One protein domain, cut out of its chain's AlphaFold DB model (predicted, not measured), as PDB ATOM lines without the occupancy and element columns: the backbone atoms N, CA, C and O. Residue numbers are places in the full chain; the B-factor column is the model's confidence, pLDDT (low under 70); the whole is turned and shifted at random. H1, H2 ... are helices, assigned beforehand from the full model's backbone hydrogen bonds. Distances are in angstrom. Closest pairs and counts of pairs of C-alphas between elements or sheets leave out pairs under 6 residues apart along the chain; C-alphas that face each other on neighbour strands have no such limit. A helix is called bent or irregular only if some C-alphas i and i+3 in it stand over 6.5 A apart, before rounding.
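This is residues 49 to 121 of the 121 residues of an uncharacterized protein of Paracoccus sp. SMMA_5_4 (UniProt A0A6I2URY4). The model is a long, thin helical hairpin: the longest helix, H1, runs along the rod, and H2 folds back beside part of it. Past H2 the chain runs on toward the first end of H1, where the small helix H3 lies near it, while at the opposite end the turn residues 80 to 86 stick out free. The printed part has 73 residues with three named helices, in the order H1, H2, H3, and no named strand; the class is all helix. The whole is extended, with a radius of gyration of the C-alphas of 18.0 A, and spans 64 by 16 by 16 A.

H1, residues 50 to 78, has a kink of 25 degrees near residue 72, and is irregular, but only just: C-alphas 73 and 76 are 6.7 A apart. H2, residues 85 to 105, touches H1, and their closest C-alphas, those of Asn 67 and Ala 99, are 5.4 A apart. The two form a helical hairpin, running opposite ways at a shallow tilt of 33 degrees, only just short of steep. H3, residues 111 to 117, is close to H1 but not clearly touching it; their closest C-alphas, those of Glu 52 and Leu 114, are 6.5 A apart. H1 and H3 run opposite ways at a steep tilt of 55 degrees. H2 and H3 are apart. H3 is irregular, with C-alphas 114 and 117 lying 7.0 A apart. The O i to N i+4 pairs within hydrogen-bond range are 19 of 25 in H1, 16 of 17 in H2 and 1 of 3 in H3, where 2 of 4 O i to N i+3 pairs are within range.

H1 begins at C-alpha 50 (43.473, 64.945, 145.202) and measures 42.8 A from first to last C-alpha. H2 measures 30.6 A and begins at C-alpha 85 (39.625, 101.403, 118.438). H3 measures 11.9 A and ends at C-alpha 117 (32.020, 58.816, 146.006).

The two C-alphas farthest apart, those of Met 83 and Glu 121, are 64.8 A apart. The printed part has no cut; the link from H1 to H2 is short and that from H2 to H3 is tight. Residues 107 to 121 have pLDDT under 70.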
ATOM      1  N   PRO A  49      40.984  65.195 149.404       83.06
ATOM      2  CA  PRO A  49      41.500  64.259 148.414       83.06
ATOM      3  C   PRO A  49      41.902  64.941 147.101       83.06
ATOM      4  O   PRO A  49      41.259  65.870 146.613       83.06
ATOM      5  N   ILE A  50      42.960  64.421 146.477       84.62
ATOM      6  CA  ILE A  50      43.473  64.945 145.202       84.62
ATOM      7  C   ILE A  50      42.429  64.802 144.079       84.62
ATOM      8  O   ILE A  50      42.354  65.658 143.194       84.62
ATOM      9  N   SER A  51      41.612  63.745 144.112       80.38
ATOM     10  CA  SER A  51      40.518  63.518 143.159       80.38
ATOM     11  C   SER A  51      39.468  64.632 143.221       80.38
ATOM     12  O   SER A  51      39.122  65.196 142.181       80.38
ATOM     13  N   GLU A  52      39.033  65.007 144.426       80.38
ATOM     14  CA  GLU A  52      38.079  66.098 144.663       80.38
ATOM     15  C   GLU A  52      38.632  67.434 144.141       80.38
ATOM     16  O   GLU A  52      37.965  68.126 143.370       80.38
ATOM     17  N   LEU A  53      39.895  67.754 144.456       83.00
ATOM     18  CA  LEU A  53      40.562  68.958 143.947       83.00
ATOM     19  C   LEU A  53      40.629  68.974 142.411       83.00
ATOM     20  O   LEU A  53      40.353  69.992 141.775       83.00
ATOM     21  N   THR A  54      40.977  67.841 141.798       85.00
ATOM     22  CA  THR A  54      41.102  67.723 140.338       85.00
ATOM     23  C   THR A  54      39.753  67.925 139.647       85.00
ATOM     24  O   THR A  54      39.670  68.619 138.626       85.00
ATOM     25  N   ARG A  55      38.678  67.362 140.214       83.12
ATOM     26  CA  ARG A  55      37.303  67.557 139.735       83.12
ATOM     27  C   ARG A  55      36.884  69.021 139.866       83.12
ATOM     28  O   ARG A  55      36.438  69.600 138.876       83.12
ATOM     29  N   ALA A  56      37.114  69.635 141.027       83.25
ATOM     30  CA  ALA A  56      36.818  71.044 141.278       83.25
ATOM     31  C   ALA A  56      37.511  71.973 140.272       83.25
ATOM     32  O   ALA A  56      36.878  72.830 139.654       83.25
ATOM     33  N   MET A  57      38.808  71.758 140.033       84.44
ATOM     34  CA  MET A  57      39.566  72.533 139.050       84.44
ATOM     35  C   MET A  57      39.040  72.331 137.626       84.44
ATOM     36  O   MET A  57      38.939  73.289 136.860       84.44
ATOM     37  N   SER A  58      38.681  71.100 137.262       87.12
ATOM     38  CA  SER A  58      38.146  70.792 135.932       87.12
ATOM     39  C   SER A  58      36.815  71.501 135.672       87.12
ATOM     40  O   SER A  58      36.623  72.067 134.593       87.12
ATOM     41  N   LEU A  59      35.924  71.527 136.669       85.38
ATOM     42  CA  LEU A  59      34.663  72.273 136.620       85.38
ATOM     43  C   LEU A  59      34.913  73.779 136.498       85.38
ATOM     44  O   LEU A  59      34.340  74.423 135.619       85.38
ATOM     45  N   ALA A  60      35.851  74.319 137.280       84.88
ATOM     46  CA  ALA A  60      36.242  75.723 137.200       84.88
ATOM     47  C   ALA A  60      36.718  76.124 135.802       84.88
ATOM     48  O   ALA A  60      36.238  77.103 135.230       84.88
ATOM     49  N   PHE A  61      37.607  75.340 135.190       86.06
ATOM     50  CA  PHE A  61      38.073  75.620 133.833       86.06
ATOM     51  C   PHE A  61      36.982  75.432 132.773       86.06
ATOM     52  O   PHE A  61      36.966  76.156 131.772       86.06
ATOM     53  N   ALA A  62      36.051  74.496 132.973       88.75
ATOM     54  CA  ALA A  62      34.901  74.338 132.090       88.75
ATOM     55  C   ALA A  62      33.993  75.577 132.129       88.75
ATOM     56  O   ALA A  62      33.604  76.067 131.064       88.75
ATOM     57  N   ALA A  63      33.732  76.114 133.323       85.44
ATOM     58  CA  ALA A  63      32.964  77.337 133.522       85.44
ATOM     59  C   ALA A  63      33.669  78.550 132.890       85.44
ATOM     60  O   ALA A  63      33.050  79.277 132.111       85.44
ATOM     61  N   VAL A  64      34.988  78.707 133.102       89.31
ATOM     62  CA  VAL A  64      35.803  79.752 132.444       89.31
ATOM     63  C   VAL A  64      35.624  79.704 130.933       89.31
ATOM     64  O   VAL A  64      35.296  80.707 130.297       89.31
ATOM     65  N   ARG A  65      35.805  78.522 130.339       90.38
ATOM     66  CA  ARG A  65      35.668  78.332 128.894       90.38
ATOM     67  C   ARG A  65      34.260  78.667 128.406       90.38
ATOM     68  O   ARG A  65      34.127  79.226 127.319       90.38
ATOM     69  N   SER A  66      33.234  78.298 129.171       90.56
ATOM     70  CA  SER A  66      31.839  78.599 128.851       90.56
ATOM     71  C   SER A  66      31.600  80.109 128.818       90.56
ATOM     72  O   SER A  66      31.216  80.643 127.781       90.56
ATOM     73  N   ASN A  67      31.950  80.817 129.895       89.38
ATOM     74  CA  ASN A  67      31.736  82.260 130.007       89.38
ATOM     75  C   ASN A  67      32.537  83.049 128.969       89.38
ATOM     76  O   ASN A  67      31.986  83.936 128.321       89.38
ATOM     77  N   MET A  68      33.789  82.676 128.698       90.50
ATOM     78  CA  MET A  68      34.578  83.312 127.635       90.50
ATOM     79  C   MET A  68      33.947  83.158 126.242       90.50
ATOM     80  O   MET A  68      34.088  84.050 125.407       90.50
ATOM     81  N   ARG A  69      33.232  82.056 125.975       91.81
ATOM     82  CA  ARG A  69      32.529  81.839 124.698       91.81
ATOM     83  C   ARG A  69      31.267  82.680 124.540       91.81
ATOM     84  O   ARG A  69      30.802  82.802 123.418       91.81
ATOM     85  N   THR A  70      30.753  83.277 125.612       90.31
ATOM     86  CA  THR A  70      29.601  84.193 125.534       90.31
ATOM     87  C   THR A  70      29.989  85.597 125.064       90.31
ATOM     88  O   THR A  70      29.163  86.321 124.509       90.31
ATOM     89  N   ILE A  71      31.261  85.983 125.224       92.25
ATOM     90  CA  ILE A  71      31.770  87.313 124.858       92.25
ATOM     91  C   ILE A  71      31.562  87.604 123.361       92.25
ATOM     92  O   ILE A  71      30.986  88.646 123.034       92.25
ATOM     93  N   PRO A  72      31.950  86.712 122.423       91.31
ATOM     94  CA  PRO A  72      31.745  86.940 120.995       91.31
ATOM     95  C   PRO A  72      30.273  87.026 120.578       91.31
ATOM     96  O   PRO A  72      29.999  87.577 119.520       91.31
ATOM     97  N   ASP A  73      29.330  86.532 121.382       90.81
ATOM     98  CA  ASP A  73      27.897  86.647 121.087       90.81
ATOM     99  C   ASP A  73      27.332  88.020 121.492       90.81
ATOM    100  O   ASP A  73      26.406  88.543 120.860       90.81
ATOM    101  N   ARG A  74      27.899  88.628 122.543       88.75
ATOM    102  CA  ARG A  74      27.444  89.902 123.124       88.75
ATOM    103  C   ARG A  74      28.116  91.112 122.483       88.75
ATOM    104  O   ARG A  74      27.434  92.061 122.088       88.75
ATOM    105  N   VAL A  75      29.438  91.063 122.334       92.62
ATOM    106  CA  VAL A  75      30.257  92.202 121.891       92.62
ATOM    107  C   VAL A  75      29.850  92.755 120.522       92.62
ATOM    108  O   VAL A  75      29.726  93.977 120.420       92.62
ATOM    109  N   PRO A  76      29.578  91.944 119.476       91.56
ATOM    110  CA  PRO A  76      29.289  92.473 118.143       91.56
ATOM    111  C   PRO A  76      28.113  93.443 118.119       91.56
ATOM    112  O   PRO A  76      28.172  94.440 117.410       91.56
ATOM    113  N   ARG A  77      27.073  93.194 118.926       89.12
ATOM    114  CA  ARG A  77      25.883  94.055 119.011       89.12
ATOM    115  C   ARG A  77      26.182  95.415 119.640       89.12
ATOM    116  O   ARG A  77      25.478  96.375 119.355       89.12
ATOM    117  N   MET A  78      27.205  95.488 120.487       87.75
ATOM    118  CA  MET A  78      27.581  96.690 121.231       87.75
ATOM    119  C   MET A  78      28.576  97.572 120.469       87.75
ATOM    120  O   MET A  78      28.656  98.764 120.742       87.75
ATOM    121  N   ILE A  79      29.312  97.004 119.506       93.06
ATOM    122  CA  ILE A  79      30.313  97.725 118.702       93.06
ATOM    123  C   ILE A  79      29.830  98.073 117.287       93.06
ATOM    124  O   ILE A  79      30.609  98.596 116.492       93.06
ATOM    125  N   VAL A  80      28.569  97.784 116.934       91.81
ATOM    126  CA  VAL A  80      28.039  98.111 115.598       91.81
ATOM    127  C   VAL A  80      28.150  99.616 115.349       91.81
ATOM    128  O   VAL A  80      27.530 100.414 116.045       91.81
ATOM    129  N   GLY A  81      28.918  99.995 114.326       90.44
ATOM    130  CA  GLY A  81      29.129 101.396 113.949       90.44
ATOM    131  C   GLY A  81      30.165 102.142 114.796       90.44
ATOM    132  O   GLY A  81      30.408 103.317 114.530       90.44
ATOM    133  N   GLU A  82      30.798 101.487 115.774       92.88
ATOM    134  CA  GLU A  82      31.927 102.064 116.503       92.88
ATOM    135  C   GLU A  82      33.204 101.949 115.661       92.88
ATOM    136  O   GLU A  82      33.550 100.878 115.163       92.88
ATOM    137  N   MET A  83      33.901 103.072 115.497       91.88
ATOM    138  CA  MET A  83      35.114 103.184 114.677       91.88
ATOM    139  C   MET A  83      36.334 103.569 115.524       91.88
ATOM    140  O   MET A  83      37.465 103.495 115.046       91.88
ATOM    141  N   ASP A  84      36.123 103.982 116.779       95.31
ATOM    142  CA  ASP A  84      37.199 104.271 117.720       95.31
ATOM    143  C   ASP A  84      37.723 102.975 118.353       95.31
ATOM    144  O   ASP A  84      37.116 102.373 119.245       95.31
ATOM    145  N   GLU A  85      38.917 102.574 117.925       94.25
ATOM    146  CA  GLU A  85      39.625 101.403 118.438       94.25
ATOM    147  C   GLU A  85      39.792 101.423 119.969       94.25
ATOM    148  O   GLU A  85      39.744 100.370 120.611       94.25
ATOM    149  N   ARG A  86      39.971 102.601 120.589       95.50
ATOM    150  CA  ARG A  86      40.150 102.701 122.048       95.50
ATOM    151  C   ARG A  86      38.882 102.294 122.785       95.50
ATOM    152  O   ARG A  86      38.968 101.586 123.791       95.50
ATOM    153  N   LYS A  87      37.719 102.700 122.275       93.38
ATOM    154  CA  LYS A  87      36.422 102.332 122.854       93.38
ATOM    155  C   LYS A  87      36.146 100.844 122.693       93.38
ATOM    156  O   LYS A  87      35.787 100.198 123.670       93.38
ATOM    157  N   ILE A  88      36.428 100.283 121.515       94.19
ATOM    158  CA  ILE A  88      36.277  98.842 121.256       94.19
ATOM    159  C   ILE A  88      37.139  98.020 122.225       94.19
ATOM    160  O   ILE A  88      36.653  97.074 122.843       94.19
ATOM    161  N   LYS A  89      38.413  98.393 122.410       94.56
ATOM    162  CA  LYS A  89      39.314  97.703 123.349       94.56
ATOM    163  C   LYS A  89      38.877  97.836 124.803       94.56
ATOM    164  O   LYS A  89      39.059  96.891 125.564       94.56
ATOM    165  N   THR A  90      38.352  98.997 125.190       95.44
ATOM    166  CA  THR A  90      37.847  99.231 126.552       95.44
ATOM    167  C   THR A  90      36.656  98.322 126.826       95.44
ATOM    168  O   THR A  90      36.698  97.546 127.773       95.44
ATOM    169  N   LEU A  91      35.681  98.304 125.916       94.56
ATOM    170  CA  LEU A  91      34.509  97.443 126.015       94.56
ATOM    171  C   LEU A  91      34.879  95.953 126.067       94.56
ATOM    172  O   LEU A  91      34.359  95.208 126.890       94.56
ATOM    173  N   LEU A  92      35.798  95.505 125.205       94.12
ATOM    174  CA  LEU A  92      36.265  94.116 125.210       94.12
ATOM    175  C   LEU A  92      36.878  93.715 126.556       94.12
ATOM    176  O   LEU A  92      36.643  92.603 127.019       94.12
ATOM    177  N   ARG A  93      37.664  94.601 127.179       95.06
ATOM    178  CA  ARG A  93      38.243  94.348 128.506       95.06
ATOM    179  C   ARG A  93      37.160  94.267 129.572       95.06
ATOM    180  O   ARG A  93      37.164  93.311 130.332       95.06
ATOM    181  N   GLU A  94      36.216  95.204 129.569       94.38
ATOM    182  CA  GLU A  94      35.088  95.206 130.508       94.38
ATOM    183  C   GLU A  94      34.253  93.924 130.403       94.38
ATOM    184  O   GLU A  94      33.859  93.355 131.417       94.38
ATOM    185  N   GLU A  95      34.014  93.432 129.189       93.75
ATOM    186  CA  GLU A  95      33.246  92.208 128.966       93.75
ATOM    187  C   GLU A  95      34.014  90.949 129.415       93.75
ATOM    188  O   GLU A  95      33.424  90.038 129.998       93.75
ATOM    189  N   ILE A  96      35.339  90.911 129.219       92.94
ATOM    190  CA  ILE A  96      36.202  89.860 129.785       92.94
ATOM    191  C   ILE A  96      36.163  89.908 131.314       92.94
ATOM    192  O   ILE A  96      35.972  88.874 131.954       92.94
ATOM    193  N   ASP A  97      36.288  91.095 131.904       93.12
ATOM    194  CA  ASP A  97      36.249  91.270 133.354       93.12
ATOM    195  C   ASP A  97      34.893  90.834 133.924       93.12
ATOM    196  O   ASP A  97      34.850  90.162 134.953       93.12
ATOM    197  N   GLN A  98      33.779  91.126 133.241       90.62
ATOM    198  CA  GLN A  98      32.454  90.628 133.623       90.62
ATOM    199  C   GLN A  98      32.371  89.099 133.584       90.62
ATOM    200  O   GLN A  98      31.878  88.493 134.539       90.62
ATOM    201  N   ALA A  99      32.864  88.470 132.514       89.25
ATOM    202  CA  ALA A  99      32.875  87.014 132.384       89.25
ATOM    203  C   ALA A  99      33.710  86.343 133.491       89.25
ATOM    204  O   ALA A  99      33.324  85.295 134.014       89.25
ATOM    205  N   LEU A 100      34.824  86.964 133.888       88.00
ATOM    206  CA  LEU A 100      35.682  86.490 134.975       88.00
ATOM    207  C   LEU A 100      35.081  86.754 136.364       88.00
ATOM    208  O   LEU A 100      35.164  85.900 137.245       88.00
ATOM    209  N   LEU A 101      34.428  87.901 136.565       87.25
ATOM    210  CA  LEU A 101      33.740  88.238 137.814       87.25
ATOM    211  C   LEU A 101      32.564  87.305 138.106       87.25
ATOM    212  O   LEU A 101      32.304  87.018 139.273       87.25
ATOM    213  N   ALA A 102      31.861  86.832 137.075       82.19
ATOM    214  CA  ALA A 102      30.800  85.842 137.235       82.19
ATOM    215  C   ALA A 102      31.337  84.546 137.867       82.19
ATOM    216  O   ALA A 102      30.753  84.045 138.822       82.19
ATOM    217  N   LEU A 103      32.507  84.080 137.420       76.94
ATOM    218  CA  LEU A 103      33.156  82.868 137.940       76.94
ATOM    219  C   LEU A 103      33.635  83.032 139.377       76.94
ATOM    220  O   LEU A 103      33.553  82.103 140.165       76.94
ATOM    221  N   ALA A 104      34.127  84.220 139.731       78.62
ATOM    222  CA  ALA A 104      34.574  84.505 141.092       78.62
ATOM    223  C   ALA A 104      33.425  84.513 142.117       78.62
ATOM    224  O   ALA A 104      33.675  84.440 143.318       78.62
ATOM    225  N   ARG A 105      32.176  84.652 141.654       75.38
ATOM    226  CA  ARG A 105      30.972  84.628 142.494       75.38
ATOM    227  C   ARG A 105      30.328  83.249 142.571       75.38
ATOM    228  O   ARG A 105      29.558  83.016 143.497       75.38
ATOM    229  N   GLU A 106      30.606  82.374 141.612       70.38
ATOM    230  CA  GLU A 106      30.114  81.002 141.632       70.38
ATOM    231  C   GLU A 106      30.916  80.170 142.633       70.38
ATOM    232  O   GLU A 106      32.144  80.086 142.580       70.38
ATOM    233  N   THR A 107      30.201  79.517 143.548       67.00
ATOM    234  CA  THR A 107      30.765  78.421 144.332       67.00
ATOM    235  C   THR A 107      30.972  77.255 143.375       67.00
ATOM    236  O   THR A 107      30.020  76.632 142.923       67.00
ATOM    237  N   LEU A 108      32.230  77.004 143.017       63.91
ATOM    238  CA  LEU A 108      32.601  76.034 141.983       63.91
ATOM    239  C   LEU A 108      32.269  74.584 142.343       63.91
ATOM    240  O   LEU A 108      32.156  73.753 141.444       63.91
ATOM    241  N   VAL A 109      32.168  74.291 143.640       62.56
ATOM    242  CA  VAL A 109      31.866  72.970 144.183       62.56
ATOM    243  C   VAL A 109      31.176  73.141 145.532       62.56
ATOM    244  O   VAL A 109      31.755  73.748 146.438       62.56
ATOM    245  N   GLU A 110      29.964  72.611 145.675       63.94
ATOM    246  CA  GLU A 110      29.329  72.472 146.984       63.94
ATOM    247  C   GLU A 110      29.825  71.185 147.662       63.94
ATOM    248  O   GLU A 110      30.174  70.208 147.003       63.94
ATOM    249  N   TYR A 111      29.916  71.187 148.996       53.88
ATOM    250  CA  TYR A 111      30.426  70.039 149.764       53.88
ATOM    251  C   TYR A 111      29.637  68.749 149.475       53.88
ATOM    252  O   TYR A 111      30.220  67.667 149.435       53.88
ATOM    253  N   ASP A 112      28.338  68.882 149.206       57.78
ATOM    254  CA  ASP A 112      27.458  67.759 148.887       57.78
ATOM    255  C   ASP A 112      27.770  67.143 147.509       57.78
ATOM    256  O   ASP A 112      27.663  65.930 147.357       57.78
ATOM    257  N   ASP A 113      28.293  67.916 146.546       60.00
ATOM    258  CA  ASP A 113      28.680  67.408 145.216       60.00
ATOM    259  C   ASP A 113      29.933  66.508 145.256       60.00
ATOM    260  O   ASP A 113      30.226  65.774 144.301       60.00
ATOM    261  N   LEU A 114      30.713  66.602 146.339       56.34
ATOM    262  CA  LEU A 114      31.925  65.814 146.587       56.34
ATOM    263  C   LEU A 114      31.667  64.578 147.454       56.34
ATOM    264  O   LEU A 114      32.498  63.675 147.465       56.34
ATOM    265  N   ALA A 115      30.534  64.527 148.159       57.47
ATOM    266  CA  ALA A 115      30.188  63.429 149.056       57.47
ATOM    267  C   ALA A 115      29.711  62.160 148.317       57.47
ATOM    268  O   ALA A 115      29.557  61.112 148.938       57.47
ATOM    269  N   GLU A 116      29.501  62.228 146.998       53.66
ATOM    270  CA  GLU A 116      28.902  61.145 146.200       53.66
ATOM    271  C   GLU A 116      29.856  60.003 145.786       53.66
ATOM    272  O   GLU A 116      29.445  59.134 145.023       53.66
ATOM    273  N   ASP A 117      31.096  59.940 146.287       55.19
ATOM    274  CA  ASP A 117      32.020  58.816 146.006       55.19
ATOM    275  C   ASP A 117      32.254  57.909 147.231       55.19
ATOM    276  O   ASP A 117      33.316  57.315 147.408       55.19
ATOM    277  N   GLU A 118      31.252  57.807 148.109       52.78
ATOM    278  CA  GLU A 118      31.132  56.709 149.077       52.78
ATOM    279  C   GLU A 118      30.072  55.703 148.581       52.78
ATOM    280  O   GLU A 118      29.019  55.532 149.186       52.78
ATOM    281  N   GLY A 119      30.341  55.056 147.442       43.34
ATOM    282  CA  GLY A 119      29.613  53.877 146.947       43.34
ATOM    283  C   GLY A 119      30.626  52.805 146.537       43.34
ATOM    284  O   GLY A 119      31.306  52.965 145.532       43.34
ATOM    285  N   GLU A 120      30.963  51.866 147.421       40.88
ATOM    286  CA  GLU A 120      30.326  50.545 147.594       40.88
ATOM    287  C   GLU A 120      31.059  49.439 146.795       40.88
ATOM    288  O   GLU A 120      31.068  49.447 145.568       40.88
ATOM    289  N   GLU A 121      31.621  48.491 147.571       36.69
ATOM    290  CA  GLU A 121      32.299  47.204 147.253       36.69
ATOM    291  C   GLU A 121      33.806  47.185 146.922       36.69
ATOM    292  O   GLU A 121      34.234  47.478 145.783       36.69
TER     293      GLU A 121